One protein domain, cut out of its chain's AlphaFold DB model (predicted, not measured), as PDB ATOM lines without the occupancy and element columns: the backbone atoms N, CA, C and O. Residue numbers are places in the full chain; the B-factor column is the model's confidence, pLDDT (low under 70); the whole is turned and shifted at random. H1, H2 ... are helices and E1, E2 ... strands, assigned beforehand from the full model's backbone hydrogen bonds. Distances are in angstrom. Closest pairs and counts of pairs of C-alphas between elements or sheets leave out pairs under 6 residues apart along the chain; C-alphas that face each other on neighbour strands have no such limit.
ATOM      1  N   HIS A   2     -28.072 -31.729 -66.364       90.56
ATOM      2  CA  HIS A   2     -27.331 -30.603 -65.781       90.56
ATOM      3  C   HIS A   2     -27.529 -30.588 -64.266       90.56
ATOM      4  O   HIS A   2     -28.555 -31.081 -63.792       90.56
ATOM      5  N   ASP A   3     -26.567 -30.012 -63.554       96.94
ATOM      6  CA  ASP A   3     -26.680 -29.703 -62.131       96.94
ATOM      7  C   ASP A   3     -27.206 -28.276 -61.955       96.94
ATOM      8  O   ASP A   3     -27.008 -27.408 -62.810       96.94
ATOM      9  N   THR A   4     -27.889 -28.033 -60.842       97.56
ATOM     10  CA  THR A   4     -28.458 -26.728 -60.483       97.56
ATOM     11  C   THR A   4     -27.888 -26.246 -59.155       97.56
ATOM     12  O   THR A   4     -27.814 -27.002 -58.185       97.56
ATOM     13  N   MET A   5     -27.489 -24.976 -59.103       98.00
ATOM     14  CA  MET A   5     -26.996 -24.331 -57.888       98.00
ATOM     15  C   MET A   5     -27.807 -23.081 -57.580       98.00
ATOM     16  O   MET A   5     -27.722 -22.087 -58.298       98.00
ATOM     17  N   GLY A   6     -28.564 -23.130 -56.488       97.56
ATOM     18  CA  GLY A   6     -29.180 -21.949 -55.897       97.56
ATOM     19  C   GLY A   6     -28.226 -21.230 -54.941       97.56
ATOM     20  O   GLY A   6     -27.320 -21.844 -54.381       97.56
ATOM     21  N   PHE A   7     -28.447 -19.937 -54.725       96.56
ATOM     22  CA  PHE A   7     -27.771 -19.146 -53.693       96.56
ATOM     23  C   PHE A   7     -28.628 -17.929 -53.311       96.56
ATOM     24  O   PHE A   7     -29.572 -17.581 -54.028       96.56
ATOM     25  N   ASN A   8     -28.296 -17.264 -52.200       90.56
ATOM     26  CA  ASN A   8     -29.050 -16.120 -51.670       90.56
ATOM     27  C   ASN A   8     -30.556 -16.446 -51.566       90.56
ATOM     28  O   ASN A   8     -30.967 -17.494 -51.076       90.56
ATOM     29  N   HIS A   9     -31.401 -15.557 -52.074       93.00
ATOM     30  CA  HIS A   9     -32.848 -15.670 -52.034       93.00
ATOM     31  C   HIS A   9     -33.441 -16.633 -53.070       93.00
ATOM     32  O   HIS A   9     -34.661 -16.675 -53.223       93.00
ATOM     33  N   PHE A  10     -32.623 -17.445 -53.750       95.88
ATOM     34  CA  PHE A  10     -33.138 -18.497 -54.623       95.88
ATOM     35  C   PHE A  10     -34.086 -19.451 -53.881       95.88
ATOM     36  O   PHE A  10     -34.946 -20.023 -54.514       95.88
ATOM     37  N   VAL A  11     -34.046 -19.551 -52.547       96.12
ATOM     38  CA  VAL A  11     -35.047 -20.289 -51.742       96.12
ATOM     39  C   VAL A  11     -36.496 -19.808 -51.888       96.12
ATOM     40  O   VAL A  11     -37.419 -20.509 -51.482       96.12
ATOM     41  N   ARG A  12     -36.735 -18.623 -52.465       95.25
ATOM     42  CA  ARG A  12     -38.082 -18.048 -52.621       95.25
ATOM     43  C   ARG A  12     -38.850 -18.550 -53.849       95.25
ATOM     44  O   ARG A  12     -40.045 -18.307 -53.927       95.25
ATOM     45  N   GLN A  13     -38.194 -19.247 -54.772       94.06
ATOM     46  CA  GLN A  13     -38.836 -19.905 -55.921       94.06
ATOM     47  C   GLN A  13     -39.383 -21.307 -55.572       94.06
ATOM     48  O   GLN A  13     -39.045 -21.866 -54.521       94.06
ATOM     49  N   ASP A  14     -40.204 -21.862 -56.466       94.75
ATOM     50  CA  ASP A  14     -40.814 -23.203 -56.389       94.75
ATOM     51  C   ASP A  14     -40.940 -23.904 -57.767       94.75
ATOM     52  O   ASP A  14     -41.812 -24.741 -57.976       94.75
ATOM     53  N   TRP A  15     -40.087 -23.562 -58.743       95.12
ATOM     54  CA  TRP A  15     -40.173 -24.080 -60.124       95.12
ATOM     55  C   TRP A  15     -38.887 -24.714 -60.676       95.12
ATOM     56  O   TRP A  15     -38.913 -25.342 -61.737       95.12
ATOM     57  N   VAL A  16     -37.749 -24.574 -59.996       95.50
ATOM     58  CA  VAL A  16     -36.449 -25.152 -60.367       95.50
ATOM     59  C   VAL A  16     -35.931 -25.984 -59.203       95.50
ATOM     60  O   VAL A  16     -35.799 -25.496 -58.085       95.50
ATOM     61  N   ARG A  17     -35.572 -27.242 -59.459       96.88
ATOM     62  CA  ARG A  17     -34.883 -28.061 -58.453       96.88
ATOM     63  C   ARG A  17     -33.536 -27.432 -58.070       96.88
ATOM     64  O   ARG A  17     -32.901 -26.807 -58.910       96.88
ATOM     65  N   SER A  18     -33.075 -27.646 -56.844       97.75
ATOM     66  CA  SER A  18     -31.746 -27.229 -56.392       97.75
ATOM     67  C   SER A  18     -30.921 -28.479 -56.076       97.75
ATOM     68  O   SER A  18     -31.104 -29.097 -55.034       97.75
ATOM     69  N   ASP A  19     -30.006 -28.884 -56.954       98.31
ATOM     70  CA  ASP A  19     -29.094 -30.008 -56.676       98.31
ATOM     71  C   ASP A  19     -28.071 -29.609 -55.592       98.31
ATOM     72  O   ASP A  19     -27.743 -30.389 -54.693       98.31
ATOM     73  N   TYR A  20     -27.658 -28.342 -55.619       98.56
ATOM     74  CA  TYR A  20     -26.820 -27.683 -54.624       98.56
ATOM     75  C   TYR A  20     -27.456 -26.359 -54.194       98.56
ATOM     76  O   TYR A  20     -28.116 -25.698 -55.000       98.56
ATOM     77  N   HIS A  21     -27.251 -25.941 -52.946       98.50
ATOM     78  CA  HIS A  21     -27.662 -24.610 -52.494       98.50
ATOM     79  C   HIS A  21     -26.595 -23.976 -51.605       98.50
ATOM     80  O   HIS A  21     -26.290 -24.506 -50.538       98.50
ATOM     81  N   LEU A  22     -26.027 -22.856 -52.050       98.31
ATOM     82  CA  LEU A  22     -24.947 -22.169 -51.353       98.31
ATOM     83  C   LEU A  22     -25.487 -21.200 -50.300       98.31
ATOM     84  O   LEU A  22     -26.257 -20.288 -50.604       98.31
ATOM     85  N   ILE A  23     -25.023 -21.384 -49.065       96.94
ATOM     86  CA  ILE A  23     -25.400 -20.614 -47.885       96.94
ATOM     87  C   ILE A  23     -24.152 -19.938 -47.326       96.94
ATOM     88  O   ILE A  23     -23.320 -20.565 -46.668       96.94
ATOM     89  N   ARG A  24     -24.043 -18.633 -47.579       92.50
ATOM     90  CA  ARG A  24     -23.033 -17.766 -46.960       92.50
ATOM     91  C   ARG A  24     -23.567 -17.091 -45.701       92.50
ATOM     92  O   ARG A  24     -22.913 -17.058 -44.665       92.50
ATOM     93  N   GLY A  25     -24.776 -16.559 -45.807       90.88
ATOM     94  CA  GLY A  25     -25.441 -15.812 -44.758       90.88
ATOM     95  C   GLY A  25     -26.907 -15.597 -45.100       90.88
ATOM     96  O   GLY A  25     -27.325 -15.781 -46.243       90.88
ATOM     97  N   TRP A  26     -27.667 -15.194 -44.094       89.94
ATOM     98  CA  TRP A  26     -29.049 -14.759 -44.214       89.94
ATOM     99  C   TRP A  26     -29.201 -13.540 -43.313       89.94
ATOM    100  O   TRP A  26     -28.753 -13.601 -42.170       89.94
ATOM    101  N   ARG A  27     -29.768 -12.444 -43.842       83.25
ATOM    102  CA  ARG A  27     -29.938 -11.165 -43.122       83.25
ATOM    103  C   ARG A  27     -28.620 -10.631 -42.521       83.25
ATOM    104  O   ARG A  27     -28.307 -10.820 -41.348       83.25
ATOM    105  N   GLU A  28     -27.815  -9.991 -43.371       78.25
ATOM    106  CA  GLU A  28     -26.470  -9.499 -43.035       78.25
ATOM    107  C   GLU A  28     -26.444  -8.564 -41.807       78.25
ATOM    108  O   GLU A  28     -27.360  -7.779 -41.586       78.25
ATOM    109  N   GLY A  29     -25.353  -8.613 -41.033       77.38
ATOM    110  CA  GLY A  29     -25.104  -7.708 -39.898       77.38
ATOM    111  C   GLY A  29     -25.532  -8.237 -38.526       77.38
ATOM    112  O   GLY A  29     -25.063  -7.724 -37.511       77.38
ATOM    113  N   VAL A  30     -26.335  -9.303 -38.468       80.19
ATOM    114  CA  VAL A  30     -26.799  -9.871 -37.194       80.19
ATOM    115  C   VAL A  30     -25.704 -10.665 -36.496       80.19
ATOM    116  O   VAL A  30     -25.163 -11.626 -37.040       80.19
ATOM    117  N   THR A  31     -25.417 -10.280 -35.254       78.00
ATOM    118  CA  THR A  31     -24.527 -11.016 -34.342       78.00
ATOM    119  C   THR A  31     -25.207 -11.411 -33.033       78.00
ATOM    120  O   THR A  31     -24.578 -12.059 -32.198       78.00
ATOM    121  N   ASP A  32     -26.454 -10.985 -32.822       83.50
ATOM    122  CA  ASP A  32     -27.241 -11.342 -31.643       83.50
ATOM    123  C   ASP A  32     -27.721 -12.802 -31.762       83.50
ATOM    124  O   ASP A  32     -28.399 -13.129 -32.742       83.50
ATOM    125  N   PRO A  33     -27.384 -13.691 -30.808       82.69
ATOM    126  CA  PRO A  33     -27.803 -15.088 -30.842       82.69
ATOM    127  C   PRO A  33     -29.321 -15.313 -30.842       82.69
ATOM    128  O   PRO A  33     -29.774 -16.272 -31.462       82.69
ATOM    129  N   GLU A  34     -30.114 -14.468 -30.174       83.69
ATOM    130  CA  GLU A  34     -31.576 -14.637 -30.136       83.69
ATOM    131  C   GLU A  34     -32.186 -14.343 -31.508       83.69
ATOM    132  O   GLU A  34     -32.985 -15.124 -32.027       83.69
ATOM    133  N   ILE A  35     -31.730 -13.264 -32.146       85.25
ATOM    134  CA  ILE A  35     -32.139 -12.911 -33.509       85.25
ATOM    135  C   ILE A  35     -31.641 -13.978 -34.499       85.25
ATOM    136  O   ILE A  35     -32.344 -14.340 -35.439       85.25
ATOM    137  N   ALA A  36     -30.452 -14.546 -34.283       85.00
ATOM    138  CA  ALA A  36     -29.905 -15.598 -35.138       85.00
ATOM    139  C   ALA A  36     -30.788 -16.850 -35.208       85.00
ATOM    140  O   ALA A  36     -30.886 -17.465 -36.273       85.00
ATOM    141  N   ALA A  37     -31.431 -17.217 -34.095       88.94
ATOM    142  CA  ALA A  37     -32.365 -18.335 -34.051       88.94
ATOM    143  C   ALA A  37     -33.594 -18.062 -34.933       88.94
ATOM    144  O   ALA A  37     -33.875 -18.849 -35.834       88.94
ATOM    145  N   GLU A  38     -34.242 -16.904 -34.768       91.00
ATOM    146  CA  GLU A  38     -35.392 -16.487 -35.592       91.00
ATOM    147  C   GLU A  38     -35.054 -16.504 -37.093       91.00
ATOM    148  O   GLU A  38     -35.804 -17.018 -37.921       91.00
ATOM    149  N   ILE A  39     -33.887 -15.973 -37.449       91.12
ATOM    150  CA  ILE A  39     -33.401 -15.889 -38.831       91.12
ATOM    151  C   ILE A  39     -33.113 -17.277 -39.413       91.12
ATOM    152  O   ILE A  39     -33.359 -17.523 -40.597       91.12
ATOM    153  N   SER A  40     -32.606 -18.192 -38.587       93.62
ATOM    154  CA  SER A  40     -32.369 -19.584 -38.971       93.62
ATOM    155  C   SER A  40     -33.685 -20.326 -39.192       93.62
ATOM    156  O   SER A  40     -33.838 -20.984 -40.220       93.62
ATOM    157  N   GLU A  41     -34.660 -20.165 -38.294       94.62
ATOM    158  CA  GLU A  41     -36.008 -20.726 -38.448       94.62
ATOM    159  C   GLU A  41     -36.703 -20.199 -39.706       94.62
ATOM    160  O   GLU A  41     -37.264 -20.987 -40.471       94.62
ATOM    161  N   GLU A  42     -36.616 -18.891 -39.974       94.00
ATOM    162  CA  GLU A  42     -37.145 -18.296 -41.202       94.00
ATOM    163  C   GLU A  42     -36.522 -18.958 -42.435       94.00
ATOM    164  O   GLU A  42     -37.252 -19.423 -43.311       94.00
ATOM    165  N   PHE A  43     -35.191 -19.034 -42.510       95.69
ATOM    166  CA  PHE A  43     -34.513 -19.645 -43.651       95.69
ATOM    167  C   PHE A  43     -34.927 -21.108 -43.847       95.69
ATOM    168  O   PHE A  43     -35.266 -21.498 -44.966       95.69
ATOM    169  N   ILE A  44     -34.951 -21.906 -42.773       96.69
ATOM    170  CA  ILE A  44     -35.385 -23.307 -42.839       96.69
ATOM    171  C   ILE A  44     -36.835 -23.407 -43.311       96.69
ATOM    172  O   ILE A  44     -37.126 -24.231 -44.174       96.69
ATOM    173  N   SER A  45     -37.733 -22.538 -42.844       96.06
ATOM    174  CA  SER A  45     -39.140 -22.547 -43.273       96.06
ATOM    175  C   SER A  45     -39.325 -22.299 -44.776       96.06
ATOM    176  O   SER A  45     -40.328 -22.715 -45.352       96.06
ATOM    177  N   LEU A  46     -38.356 -21.649 -45.435       95.50
ATOM    178  CA  LEU A  46     -38.388 -21.399 -46.879       95.50
ATOM    179  C   LEU A  46     -37.960 -22.608 -47.717       95.50
ATOM    180  O   LEU A  46     -38.214 -22.608 -48.923       95.50
ATOM    181  N   ILE A  47     -37.315 -23.605 -47.112       96.06
ATOM    182  CA  ILE A  47     -36.824 -24.811 -47.795       96.06
ATOM    183  C   ILE A  47     -37.499 -26.093 -47.306       96.06
ATOM    184  O   ILE A  47     -37.564 -27.065 -48.058       96.06
ATOM    185  N   ASP A  48     -37.996 -26.117 -46.069       93.94
ATOM    186  CA  ASP A  48     -38.589 -27.311 -45.481       93.94
ATOM    187  C   ASP A  48     -39.872 -27.710 -46.220       93.94
ATOM    188  O   ASP A  48     -40.705 -26.881 -46.582       93.94
ATOM    189  N   GLY A  49     -40.003 -29.004 -46.501       89.81
ATOM    190  CA  GLY A  49     -41.126 -29.556 -47.260       89.81
ATOM    191  C   GLY A  49     -41.170 -29.224 -48.761       89.81
ATOM    192  O   GLY A  49     -42.079 -29.713 -49.430       89.81
ATOM    193  N   LYS A  50     -40.219 -28.456 -49.316       95.62
ATOM    194  CA  LYS A  50     -40.169 -28.167 -50.761       95.62
ATOM    195  C   LYS A  50     -39.566 -29.318 -51.563       95.62
ATOM    196  O   LYS A  50     -38.431 -29.738 -51.318       95.62
ATOM    197  N   ASP A  51     -40.288 -29.783 -52.582       96.56
ATOM    198  CA  ASP A  51     -39.827 -30.858 -53.470       96.56
ATOM    199  C   ASP A  51     -38.562 -30.458 -54.246       96.56
ATOM    200  O   ASP A  51     -37.684 -31.295 -54.482       96.56
ATOM    201  N   GLU A  52     -38.412 -29.167 -54.557       97.25
ATOM    202  CA  GLU A  52     -37.246 -28.585 -55.228       97.25
ATOM    203  C   GLU A  52     -35.955 -28.794 -54.428       97.25
ATOM    204  O   GLU A  52     -34.874 -28.841 -55.020       97.25
ATOM    205  N   TYR A  53     -36.068 -28.950 -53.103       97.44
ATOM    206  CA  TYR A  53     -34.947 -29.072 -52.173       97.44
ATOM    207  C   TYR A  53     -34.728 -30.492 -51.629       97.44
ATOM    208  O   TYR A  53     -33.789 -30.756 -50.873       97.44
ATOM    209  N   ARG A  54     -35.564 -31.455 -52.034       95.38
ATOM    210  CA  ARG A  54     -35.616 -32.800 -51.435       95.38
ATOM    211  C   ARG A  54     -34.299 -33.581 -51.503       95.38
ATOM    212  O   ARG A  54     -34.041 -34.431 -50.655       95.38
ATOM    213  N   ASN A  55     -33.484 -33.333 -52.527       96.19
ATOM    214  CA  ASN A  55     -32.213 -34.027 -52.761       96.19
ATOM    215  C   ASN A  55     -30.994 -33.092 -52.728       96.19
ATOM    216  O   ASN A  55     -29.912 -33.497 -53.161       96.19
ATOM    217  N   THR A  56     -31.166 -31.871 -52.222       98.38
ATOM    218  CA  THR A  56     -30.140 -30.829 -52.230       98.38
ATOM    219  C   THR A  56     -28.949 -31.185 -51.352       98.38
ATOM    220  O   THR A  56     -29.096 -31.698 -50.241       98.38
ATOM    221  N   THR A  57     -27.753 -30.860 -51.839       98.56
ATOM    222  CA  THR A  57     -26.567 -30.703 -50.994       98.56
ATOM    223  C   THR A  57     -26.415 -29.234 -50.618       98.56
ATOM    224  O   THR A  57     -26.170 -28.385 -51.476       98.56
ATOM    225  N   PHE A  58     -26.569 -28.918 -49.336       98.44
ATOM    226  CA  PHE A  58     -26.373 -27.562 -48.836       98.44
ATOM    227  C   PHE A  58     -24.878 -27.282 -48.700       98.44
ATOM    228  O   PHE A  58     -24.162 -27.999 -48.003       98.44
ATOM    229  N   VAL A  59     -24.409 -26.253 -49.396       98.38
ATOM    230  CA  VAL A  59     -23.015 -25.808 -49.431       98.38
ATOM    231  C   VAL A  59     -22.891 -24.648 -48.448       98.38
ATOM    232  O   VAL A  59     -23.259 -23.521 -48.763       98.38
ATOM    233  N   VAL A  60     -22.454 -24.931 -47.224       97.81
ATOM    234  CA  VAL A  60     -22.561 -24.020 -46.077       97.81
ATOM    235  C   VAL A  60     -21.194 -23.451 -45.715       97.81
ATOM    236  O   VAL A  60     -20.232 -24.200 -45.540       97.81
ATOM    237  N   GLN A  61     -21.098 -22.128 -45.572       96.19
ATOM    238  CA  GLN A  61     -19.867 -21.507 -45.097       96.19
ATOM    239  C   GLN A  61     -19.569 -21.972 -43.664       96.19
ATOM    240  O   GLN A  61     -20.425 -21.925 -42.783       96.19
ATOM    241  N   HIS A  62     -18.328 -22.374 -43.432       93.31
ATOM    242  CA  HIS A  62     -17.782 -22.778 -42.152       93.31
ATOM    243  C   HIS A  62     -16.396 -22.151 -41.986       93.31
ATOM    244  O   HIS A  62     -15.403 -22.578 -42.570       93.31
ATOM    245  N   ASP A  63     -16.331 -21.110 -41.171       89.94
ATOM    246  CA  ASP A  63     -15.108 -20.542 -40.623       89.94
ATOM    247  C   ASP A  63     -15.477 -19.711 -39.382       89.94
ATOM    248  O   ASP A  63     -16.646 -19.613 -39.008       89.94
ATOM    249  N   PHE A  64     -14.490 -19.106 -38.721       85.88
ATOM    250  CA  PHE A  64     -14.724 -18.301 -37.515       85.88
ATOM    251  C   PHE A  64     -15.722 -17.142 -37.724       85.88
ATOM    252  O   PHE A  64     -16.351 -16.700 -36.769       85.88
ATOM    253  N   ARG A  65     -15.868 -16.631 -38.953       84.50
ATOM    254  CA  ARG A  65     -16.788 -15.535 -39.295       84.50
ATOM    255  C   ARG A  65     -18.118 -16.022 -39.869       84.50
ATOM    256  O   ARG A  65     -19.008 -15.200 -40.069       84.50
ATOM    257  N   ALA A  66     -18.267 -17.318 -40.129       90.94
ATOM    258  CA  ALA A  66     -19.460 -17.907 -40.723       90.94
ATOM    259  C   ALA A  66     -20.587 -18.075 -39.691       90.94
ATOM    260  O   ALA A  66     -21.049 -19.185 -39.451       90.94
ATOM    261  N   PHE A  67     -20.999 -16.980 -39.048       91.12
ATOM    262  CA  PHE A  67     -21.971 -16.991 -37.952       91.12
ATOM    263  C   PHE A  67     -23.233 -17.781 -38.319       91.12
ATOM    264  O   PHE A  67     -23.518 -18.796 -37.695       91.12
ATOM    265  N   PHE A  68     -23.901 -17.398 -39.408       92.94
ATOM    266  CA  PHE A  68     -25.141 -18.037 -39.843       92.94
ATOM    267  C   PHE A  68     -24.969 -19.523 -40.200       92.94
ATOM    268  O   PHE A  68     -25.739 -20.367 -39.746       92.94
ATOM    269  N   GLY A  69     -23.935 -19.869 -40.974       94.50
ATOM    270  CA  GLY A  69     -23.660 -21.262 -41.339       94.50
ATOM    271  C   GLY A  69     -23.334 -22.138 -40.125       94.50
ATOM    272  O   GLY A  69     -23.828 -23.262 -40.018       94.50
ATOM    273  N   ASN A  70     -22.566 -21.602 -39.174       94.19
ATOM    274  CA  ASN A  70     -22.252 -22.282 -37.921       94.19
ATOM    275  C   ASN A  70     -23.500 -22.464 -37.045       94.19
ATOM    276  O   ASN A  70     -23.635 -23.531 -36.457       94.19
ATOM    277  N   THR A  71     -24.413 -21.489 -36.988       93.69
ATOM    278  CA  THR A  71     -25.701 -21.615 -36.282       93.69
ATOM    279  C   THR A  71     -26.564 -22.710 -36.905       93.69
ATOM    280  O   THR A  71     -26.959 -23.642 -36.212       93.69
ATOM    281  N   LEU A  72     -26.780 -22.680 -38.227       95.44
ATOM    282  CA  LEU A  72     -27.609 -23.679 -38.914       95.44
ATOM    283  C   LEU A  72     -27.137 -25.118 -38.666       95.44
ATOM    284  O   LEU A  72     -27.944 -26.020 -38.434       95.44
ATOM    285  N   VAL A  73     -25.824 -25.347 -38.735       95.81
ATOM    286  CA  VAL A  73     -25.256 -26.686 -38.552       95.81
ATOM    287  C   VAL A  73     -25.110 -27.042 -37.075       95.81
ATOM    288  O   VAL A  73     -25.472 -28.148 -36.678       95.81
ATOM    289  N   GLY A  74     -24.553 -26.134 -36.272       94.69
ATOM    290  CA  GLY A  74     -24.202 -26.368 -34.872       94.69
ATOM    291  C   GLY A  74     -25.417 -26.579 -33.978       94.69
ATOM    292  O   GLY A  74     -25.397 -27.479 -33.141       94.69
ATOM    293  N   ASP A  75     -26.489 -25.826 -34.224       94.94
ATOM    294  CA  ASP A  75     -27.726 -25.907 -33.440       94.94
ATOM    295  C   ASP A  75     -28.718 -26.934 -34.017       94.94
ATOM    296  O   ASP A  75     -29.783 -27.169 -33.451       94.94
ATOM    297  N   GLY A  76     -28.357 -27.607 -35.119       95.69
ATOM    298  CA  GLY A  76     -29.123 -28.731 -35.661       95.69
ATOM    299  C   GLY A  76     -30.413 -28.340 -36.384       95.69
ATOM    300  O   GLY A  76     -31.366 -29.117 -36.377       95.69
ATOM    301  N   TYR A  77     -30.442 -27.172 -37.033       96.50
ATOM    302  CA  TYR A  77     -31.601 -26.690 -37.795       96.50
ATOM    303  C   TYR A  77     -31.922 -27.546 -39.027       96.50
ATOM    304  O   TYR A  77     -33.074 -27.643 -39.446       96.50
ATOM    305  N   PHE A  78     -30.917 -28.194 -39.620       95.94
ATOM    306  CA  PHE A  78     -31.143 -29.118 -40.727       95.94
ATOM    307  C   PHE A  78     -31.738 -30.446 -40.253       95.94
ATOM    308  O   PHE A  78     -31.266 -31.063 -39.295       95.94
ATOM    309  N   ALA A  79     -32.713 -30.960 -41.008       93.25
ATOM    310  CA  ALA A  79     -33.278 -32.282 -40.770       93.25
ATOM    311  C   ALA A  79     -32.193 -33.374 -40.806       93.25
ATOM    312  O   ALA A  79     -31.232 -33.322 -41.586       93.25
ATOM    313  N   LYS A  80     -32.357 -34.415 -39.985       93.88
ATOM    314  CA  LYS A  80     -31.411 -35.535 -39.926       93.88
ATOM    315  C   LYS A  80     -31.242 -36.186 -41.304       93.88
ATOM    316  O   LYS A  80     -32.213 -36.605 -41.922       93.88
ATOM    317  N   GLY A  81     -29.990 -36.348 -41.733       94.12
ATOM    318  CA  GLY A  81     -29.648 -36.944 -43.029       94.12
ATOM    319  C   GLY A  81     -29.545 -35.941 -44.180       94.12
ATOM    320  O   GLY A  81     -29.212 -36.351 -45.291       94.12
ATOM    321  N   THR A  82     -29.773 -34.649 -43.923       96.75
ATOM    322  CA  THR A  82     -29.482 -33.576 -44.881       96.75
ATOM    323  C   THR A  82     -28.018 -33.640 -45.317       96.75
ATOM    324  O   THR A  82     -27.116 -33.782 -44.489       96.75
ATOM    325  N   LYS A  83     -27.773 -33.544 -46.628       98.25
ATOM    326  CA  LYS A  83     -26.420 -33.515 -47.191       98.25
ATOM    327  C   LYS A  83     -25.859 -32.111 -47.029       98.25
ATOM    328  O   LYS A  83     -26.415 -31.161 -47.574       98.25
ATOM    329  N   ILE A  84     -24.759 -31.996 -46.298       98.12
ATOM    330  CA  ILE A  84     -24.096 -30.722 -46.034       98.12
ATOM    331  C   ILE A  84     -22.644 -30.849 -46.484       98.12
ATOM    332  O   ILE A  84     -21.930 -31.748 -46.042       98.12
ATOM    333  N   PHE A  85     -22.219 -29.943 -47.356       97.94
ATOM    334  CA  PHE A  85     -20.820 -29.704 -47.674       97.94
ATOM    335  C   PHE A  85     -20.410 -28.385 -47.026       97.94
ATOM    336  O   PHE A  85     -21.082 -27.374 -47.215       97.94
ATOM    337  N   GLN A  86     -19.326 -28.383 -46.258       97.00
ATOM    338  CA  GLN A  86     -18.835 -27.178 -45.594       97.00
ATOM    339  C   GLN A  86     -17.641 -26.601 -46.345       97.00
ATOM    340  O   GLN A  86     -16.739 -27.348 -46.717       97.00
ATOM    341  N   PHE A  87     -17.616 -25.279 -46.525       95.94
ATOM    342  CA  PHE A  87     -16.512 -24.582 -47.185       95.94
ATOM    343  C   PHE A  87     -15.962 -23.435 -46.336       95.94
ATOM    344  O   PHE A  87     -16.688 -22.802 -45.578       95.94
ATOM    345  N   LYS A  88     -14.684 -23.114 -46.512       94.50
ATOM    346  CA  LYS A  88     -14.010 -21.949 -45.935       94.50
ATOM    347  C   LYS A  88     -13.887 -20.845 -46.972       94.50
ATOM    348  O   LYS A  88     -13.718 -21.102 -48.162       94.50
ATOM    349  N   THR A  89     -13.901 -19.597 -46.515       91.69
ATOM    350  CA  THR A  89     -13.588 -18.472 -47.401       91.69
ATOM    351  C   THR A  89     -12.080 -18.338 -47.596       91.69
ATOM    352  O   THR A  89     -11.335 -18.171 -46.626       91.69
ATOM    353  N   LEU A  90     -11.635 -18.322 -48.851       88.12
ATOM    354  CA  LEU A  90     -10.279 -17.924 -49.216       88.12
ATOM    355  C   LEU A  90     -10.191 -16.390 -49.187       88.12
ATOM    356  O   LEU A  90     -10.946 -15.703 -49.871       88.12
ATOM    357  N   LYS A  91      -9.334 -15.847 -48.314       66.88
ATOM    358  CA  LYS A  91      -9.383 -14.439 -47.873       66.88
ATOM    359  C   LYS A  91      -8.640 -13.428 -48.756       66.88
ATOM    360  O   LYS A  91      -8.493 -12.281 -48.344       66.88
ATOM    361  N   GLU A  92      -8.196 -13.807 -49.946       59.41
ATOM    362  CA  GLU A  92      -7.394 -12.941 -50.819       59.41
ATOM    363  C   GLU A  92      -7.929 -12.956 -52.256       59.41
ATOM    364  O   GLU A  92      -8.759 -13.792 -52.606       59.41
ATOM    365  N   SER A  93      -7.461 -12.029 -53.100       54.53
ATOM    366  CA  SER A  93      -7.817 -11.885 -54.526       54.53
ATOM    367  C   SER A  93      -7.345 -13.049 -55.415       54.53
ATOM    368  O   SER A  93      -7.064 -12.863 -56.600       54.53
ATOM    369  N   SER A  94      -7.186 -14.225 -54.822       67.44
ATOM    370  CA  SER A  94      -6.824 -15.483 -55.447       67.44
ATOM    371  C   SER A  94      -7.926 -15.956 -56.377       67.44
ATOM    372  O   SER A  94      -9.109 -15.858 -56.063       67.44
ATOM    373  N   SER A  95      -7.533 -16.527 -57.499       84.75
ATOM    374  CA  SER A  95      -8.436 -17.301 -58.333       84.75
ATOM    375  C   SER A  95      -8.883 -18.576 -57.606       84.75
ATOM    376  O   SER A  95      -8.131 -19.096 -56.777       84.75
ATOM    377  N   PRO A  96     -10.092 -19.086 -57.892       92.31
ATOM    378  CA  PRO A  96     -10.528 -20.398 -57.427       92.31
ATOM    379  C   PRO A  96      -9.503 -21.490 -57.788       92.31
ATOM    380  O   PRO A  96      -8.956 -21.476 -58.891       92.31
ATOM    381  N   ASP A  97      -9.240 -22.426 -56.871       91.44
ATOM    382  CA  ASP A  97      -8.264 -23.512 -57.049       91.44
ATOM    383  C   ASP A  97      -8.960 -24.877 -56.893       91.44
ATOM    384  O   ASP A  97      -9.369 -25.224 -55.782       91.44
ATOM    385  N   PRO A  98      -9.079 -25.689 -57.962       91.81
ATOM    386  CA  PRO A  98      -9.734 -26.994 -57.892       91.81
ATOM    387  C   PRO A  98      -8.970 -28.002 -57.022       91.81
ATOM    388  O   PRO A  98      -9.543 -29.002 -56.601       91.81
ATOM    389  N   ASN A  99      -7.703 -27.736 -56.684       92.06
ATOM    390  CA  ASN A  99      -6.947 -28.558 -55.735       92.06
ATOM    391  C   ASN A  99      -7.310 -28.263 -54.268       92.06
ATOM    392  O   ASN A  99      -6.857 -28.976 -53.372       92.06
ATOM    393  N   GLN A 100      -8.115 -27.226 -54.017       91.94
ATOM    394  CA  GLN A 100      -8.586 -26.808 -52.695       91.94
ATOM    395  C   GLN A 100     -10.121 -26.682 -52.693       91.94
ATOM    396  O   GLN A 100     -10.656 -25.586 -52.521       91.94
ATOM    397  N   PRO A 101     -10.865 -27.786 -52.897       89.88
ATOM    398  CA  PRO A 101     -12.312 -27.740 -53.116       89.88
ATOM    399  C   PRO A 101     -13.123 -27.300 -51.889       89.88
ATOM    400  O   PRO A 101     -14.283 -26.915 -52.019       89.88
ATOM    401  N   ASP A 102     -12.530 -27.337 -50.697       92.38
ATOM    402  CA  ASP A 102     -13.104 -26.799 -49.465       92.38
ATOM    403  C   ASP A 102     -12.885 -25.286 -49.305       92.38
ATOM    404  O   ASP A 102     -13.412 -24.704 -48.360       92.38
ATOM    405  N   TYR A 103     -12.159 -24.631 -50.217       93.12
ATOM    406  CA  TYR A 103     -11.938 -23.188 -50.215       93.12
ATOM    407  C   TYR A 103     -12.670 -22.516 -51.373       93.12
ATOM    408  O   TYR A 103     -12.435 -22.783 -52.549       93.12
ATOM    409  N   VAL A 104     -13.544 -21.579 -51.021       93.88
ATOM    410  CA  VAL A 104     -14.312 -20.780 -51.974       93.88
ATOM    411  C   VAL A 104     -13.770 -19.356 -51.966       93.88
ATOM    412  O   VAL A 104     -13.651 -18.729 -50.907       93.88
ATOM    413  N   CYS A 105     -13.429 -18.839 -53.145       93.50
ATOM    414  CA  CYS A 105     -13.006 -17.457 -53.296       93.50
ATOM    415  C   CYS A 105     -14.217 -16.530 -53.209       93.50
ATOM    416  O   CYS A 105     -15.127 -16.580 -54.040       93.50
ATOM    417  N   HIS A 106     -14.181 -15.643 -52.217       91.06
ATOM    418  CA  HIS A 106     -15.169 -14.591 -52.090       91.06
ATOM    419  C   HIS A 106     -14.683 -13.315 -52.765       91.06
ATOM    420  O   HIS A 106     -13.708 -12.699 -52.337       91.06
ATOM    421  N   GLY A 107     -15.384 -12.925 -53.825       88.31
ATOM    422  CA  GLY A 107     -15.162 -11.672 -54.532       88.31
ATOM    423  C   GLY A 107     -16.220 -10.632 -54.182       88.31
ATOM    424  O   GLY A 107     -16.428 -10.272 -53.026       88.31
ATOM    425  N   VAL A 108     -16.914 -10.148 -55.208       87.88
ATOM    426  CA  VAL A 108     -17.938  -9.105 -55.100       87.88
ATOM    427  C   VAL A 108     -19.320  -9.742 -54.883       87.88
ATOM    428  O   VAL A 108     -20.188  -9.715 -55.757       87.88
ATOM    429  N   GLY A 109     -19.511 -10.350 -53.708       89.25
ATOM    430  CA  GLY A 109     -20.778 -10.949 -53.268       89.25
ATOM    431  C   GLY A 109     -20.947 -12.440 -53.592       89.25
ATOM    432  O   GLY A 109     -20.094 -13.062 -54.225       89.25
ATOM    433  N   THR A 110     -22.076 -13.014 -53.161       93.38
ATOM    434  CA  THR A 110     -22.331 -14.472 -53.156       93.38
ATOM    435  C   THR A 110     -22.301 -15.140 -54.532       93.38
ATOM    436  O   THR A 110     -22.011 -16.328 -54.642       93.38
ATOM    437  N   LEU A 111     -22.532 -14.384 -55.610       95.38
ATOM    438  CA  LEU A 111     -22.354 -14.885 -56.978       95.38
ATOM    439  C   LEU A 111     -20.936 -15.436 -57.204       95.38
ATOM    440  O   LEU A 111     -20.769 -16.465 -57.855       95.38
ATOM    441  N   CYS A 112     -19.920 -14.762 -56.659       95.12
ATOM    442  CA  CYS A 112     -18.531 -15.196 -56.787       95.12
ATOM    443  C   CYS A 112     -18.308 -16.535 -56.087       95.12
ATOM    444  O   CYS A 112     -17.582 -17.377 -56.605       95.12
ATOM    445  N   ASP A 113     -18.989 -16.754 -54.962       95.12
ATOM    446  CA  ASP A 113     -18.894 -18.003 -54.217       95.12
ATOM    447  C   ASP A 113     -19.456 -19.167 -55.028       95.12
ATOM    448  O   ASP A 113     -18.827 -20.215 -55.118       95.12
ATOM    449  N   ALA A 114     -20.615 -18.963 -55.661       97.25
ATOM    450  CA  ALA A 114     -21.249 -19.975 -56.498       97.25
ATOM    451  C   ALA A 114     -20.370 -20.340 -57.705       97.25
ATOM    452  O   ALA A 114     -20.167 -21.518 -57.992       97.25
ATOM    453  N   ILE A 115     -19.793 -19.339 -58.381       97.19
ATOM    454  CA  ILE A 115     -18.895 -19.562 -59.525       97.19
ATOM    455  C   ILE A 115     -17.597 -20.244 -59.081       97.19
ATOM    456  O   ILE A 115     -17.159 -21.200 -59.719       97.19
ATOM    457  N   SER A 116     -17.000 -19.786 -57.977       96.38
ATOM    458  CA  SER A 116     -15.793 -20.389 -57.414       96.38
ATOM    459  C   SER A 116     -16.039 -21.839 -57.018       96.38
ATOM    460  O   SER A 116     -15.231 -22.693 -57.362       96.38
ATOM    461  N   PHE A 117     -17.139 -22.129 -56.324       96.81
ATOM    462  CA  PHE A 117     -17.481 -23.491 -55.934       96.81
ATOM    463  C   PHE A 117     -17.701 -24.380 -57.162       96.81
ATOM    464  O   PHE A 117     -17.117 -25.454 -57.243       96.81
ATOM    465  N   ALA A 118     -18.483 -23.927 -58.146       97.38
ATOM    466  CA  ALA A 118     -18.721 -24.671 -59.383       97.38
ATOM    467  C   ALA A 118     -17.412 -25.025 -60.109       97.38
ATOM    468  O   ALA A 118     -17.232 -26.156 -60.560       97.38
ATOM    469  N   TYR A 119     -16.477 -24.077 -60.177       96.62
ATOM    470  CA  TYR A 119     -15.158 -24.311 -60.752       96.62
ATOM    471  C   TYR A 119     -14.326 -25.311 -59.941       96.62
ATOM    472  O   TYR A 119     -13.739 -26.223 -60.520       96.62
ATOM    473  N   CYS A 120     -14.317 -25.191 -58.610       95.56
ATOM    474  CA  CYS A 120     -13.615 -26.130 -57.734       95.56
ATOM    475  C   CYS A 120     -14.207 -27.550 -57.782       95.56
ATOM    476  O   CYS A 120     -13.486 -28.523 -57.593       95.56
ATOM    477  N   MET A 121     -15.498 -27.674 -58.095       95.75
ATOM    478  CA  MET A 121     -16.176 -28.945 -58.383       95.75
ATOM    479  C   MET A 121     -15.953 -29.440 -59.823       95.75
ATOM    480  O   MET A 121     -16.627 -30.364 -60.278       95.75
ATOM    481  N   GLU A 122     -15.022 -28.817 -60.549       95.31
ATOM    482  CA  GLU A 122     -14.593 -29.163 -61.903       95.31
ATOM    483  C   GLU A 122     -15.697 -29.105 -62.971       95.31
ATOM    484  O   GLU A 122     -15.592 -29.758 -64.020       95.31
ATOM    485  N   TRP A 123     -16.746 -28.303 -62.753       96.88
ATOM    486  CA  TRP A 123     -17.779 -28.089 -63.763       96.88
ATOM    487  C   TRP A 123     -17.164 -27.513 -65.038       96.88
ATOM    488  O   TRP A 123     -16.437 -26.526 -65.012       96.88
TER     489      TRP A 123
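This is residues 2 to 123 of the 223 residues of an uncharacterized protein of Aestuariispira insulae (UniProt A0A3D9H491). A five-stranded parallel sheet, curled like part of a barrel, wraps round H4 on one face, while H3 covers part of the opposite face and H2 packs on H3. The 122 printed residues hold four named helices and five named strands, in the order E1 H1 E2 H2 E3 H3 E4 E5 H4; the class is mixed, with under half of the residues in them. The whole is compact, radius of gyration of the C-alphas 13.9 A, spanning 35 by 35 by 25 A.

The strongly twisted sheet runs E1, residues 5 to 7; E2, 20 to 23; E3, 57 to 61; E4, 83 to 90; E5, 103 to 105. Pairs within hydrogen-bond range include N 22 and O 6, 2.9 A; N 59 and O 21, 2.8 A; N 85 and O 58, 2.8 A; N 104 and O 88, 2.9 A. H4, residues 110 to 120, comes closest to E5 at the C-alphas of Ser 116 and Val 104, 5.7 A. H3, residues 67 to 74, is over E3 at a height over the sheet of 9.1 A; their closest C-alphas, Gly 69 and Gln 61, are 5.3 A apart. H2, residues 33 to 45, is not on the sheet and touches H3 with residues 36 to 40 alone, closest at the C-alphas of Ser 40 and Leu 72, 6.3 A. H1, residues 8 to 12, only grazes the sheet with residues 8 to 11. Every O i to N i+4 pair is within range in H3 and H4, 8 of 9 in H2, and 0 of 1 in H1, where 1 of 2 O i to N i+3 pairs is.

E1 begins at C-alpha 5 (-26.996, -24.331, -57.888) and H4 ends at C-alpha 120 (-13.615, -26.130, -57.734). E4 measures 22.5 A, H2 18.4 A and H4 15.3 A.

The farthest C-alphas, His 2 and Glu 34, are 39.3 A apart. The printed part has no cut. The links H2 to E3 and E4 to E5 are long; in the latter, residues 91 to 94 have pLDDT under 70.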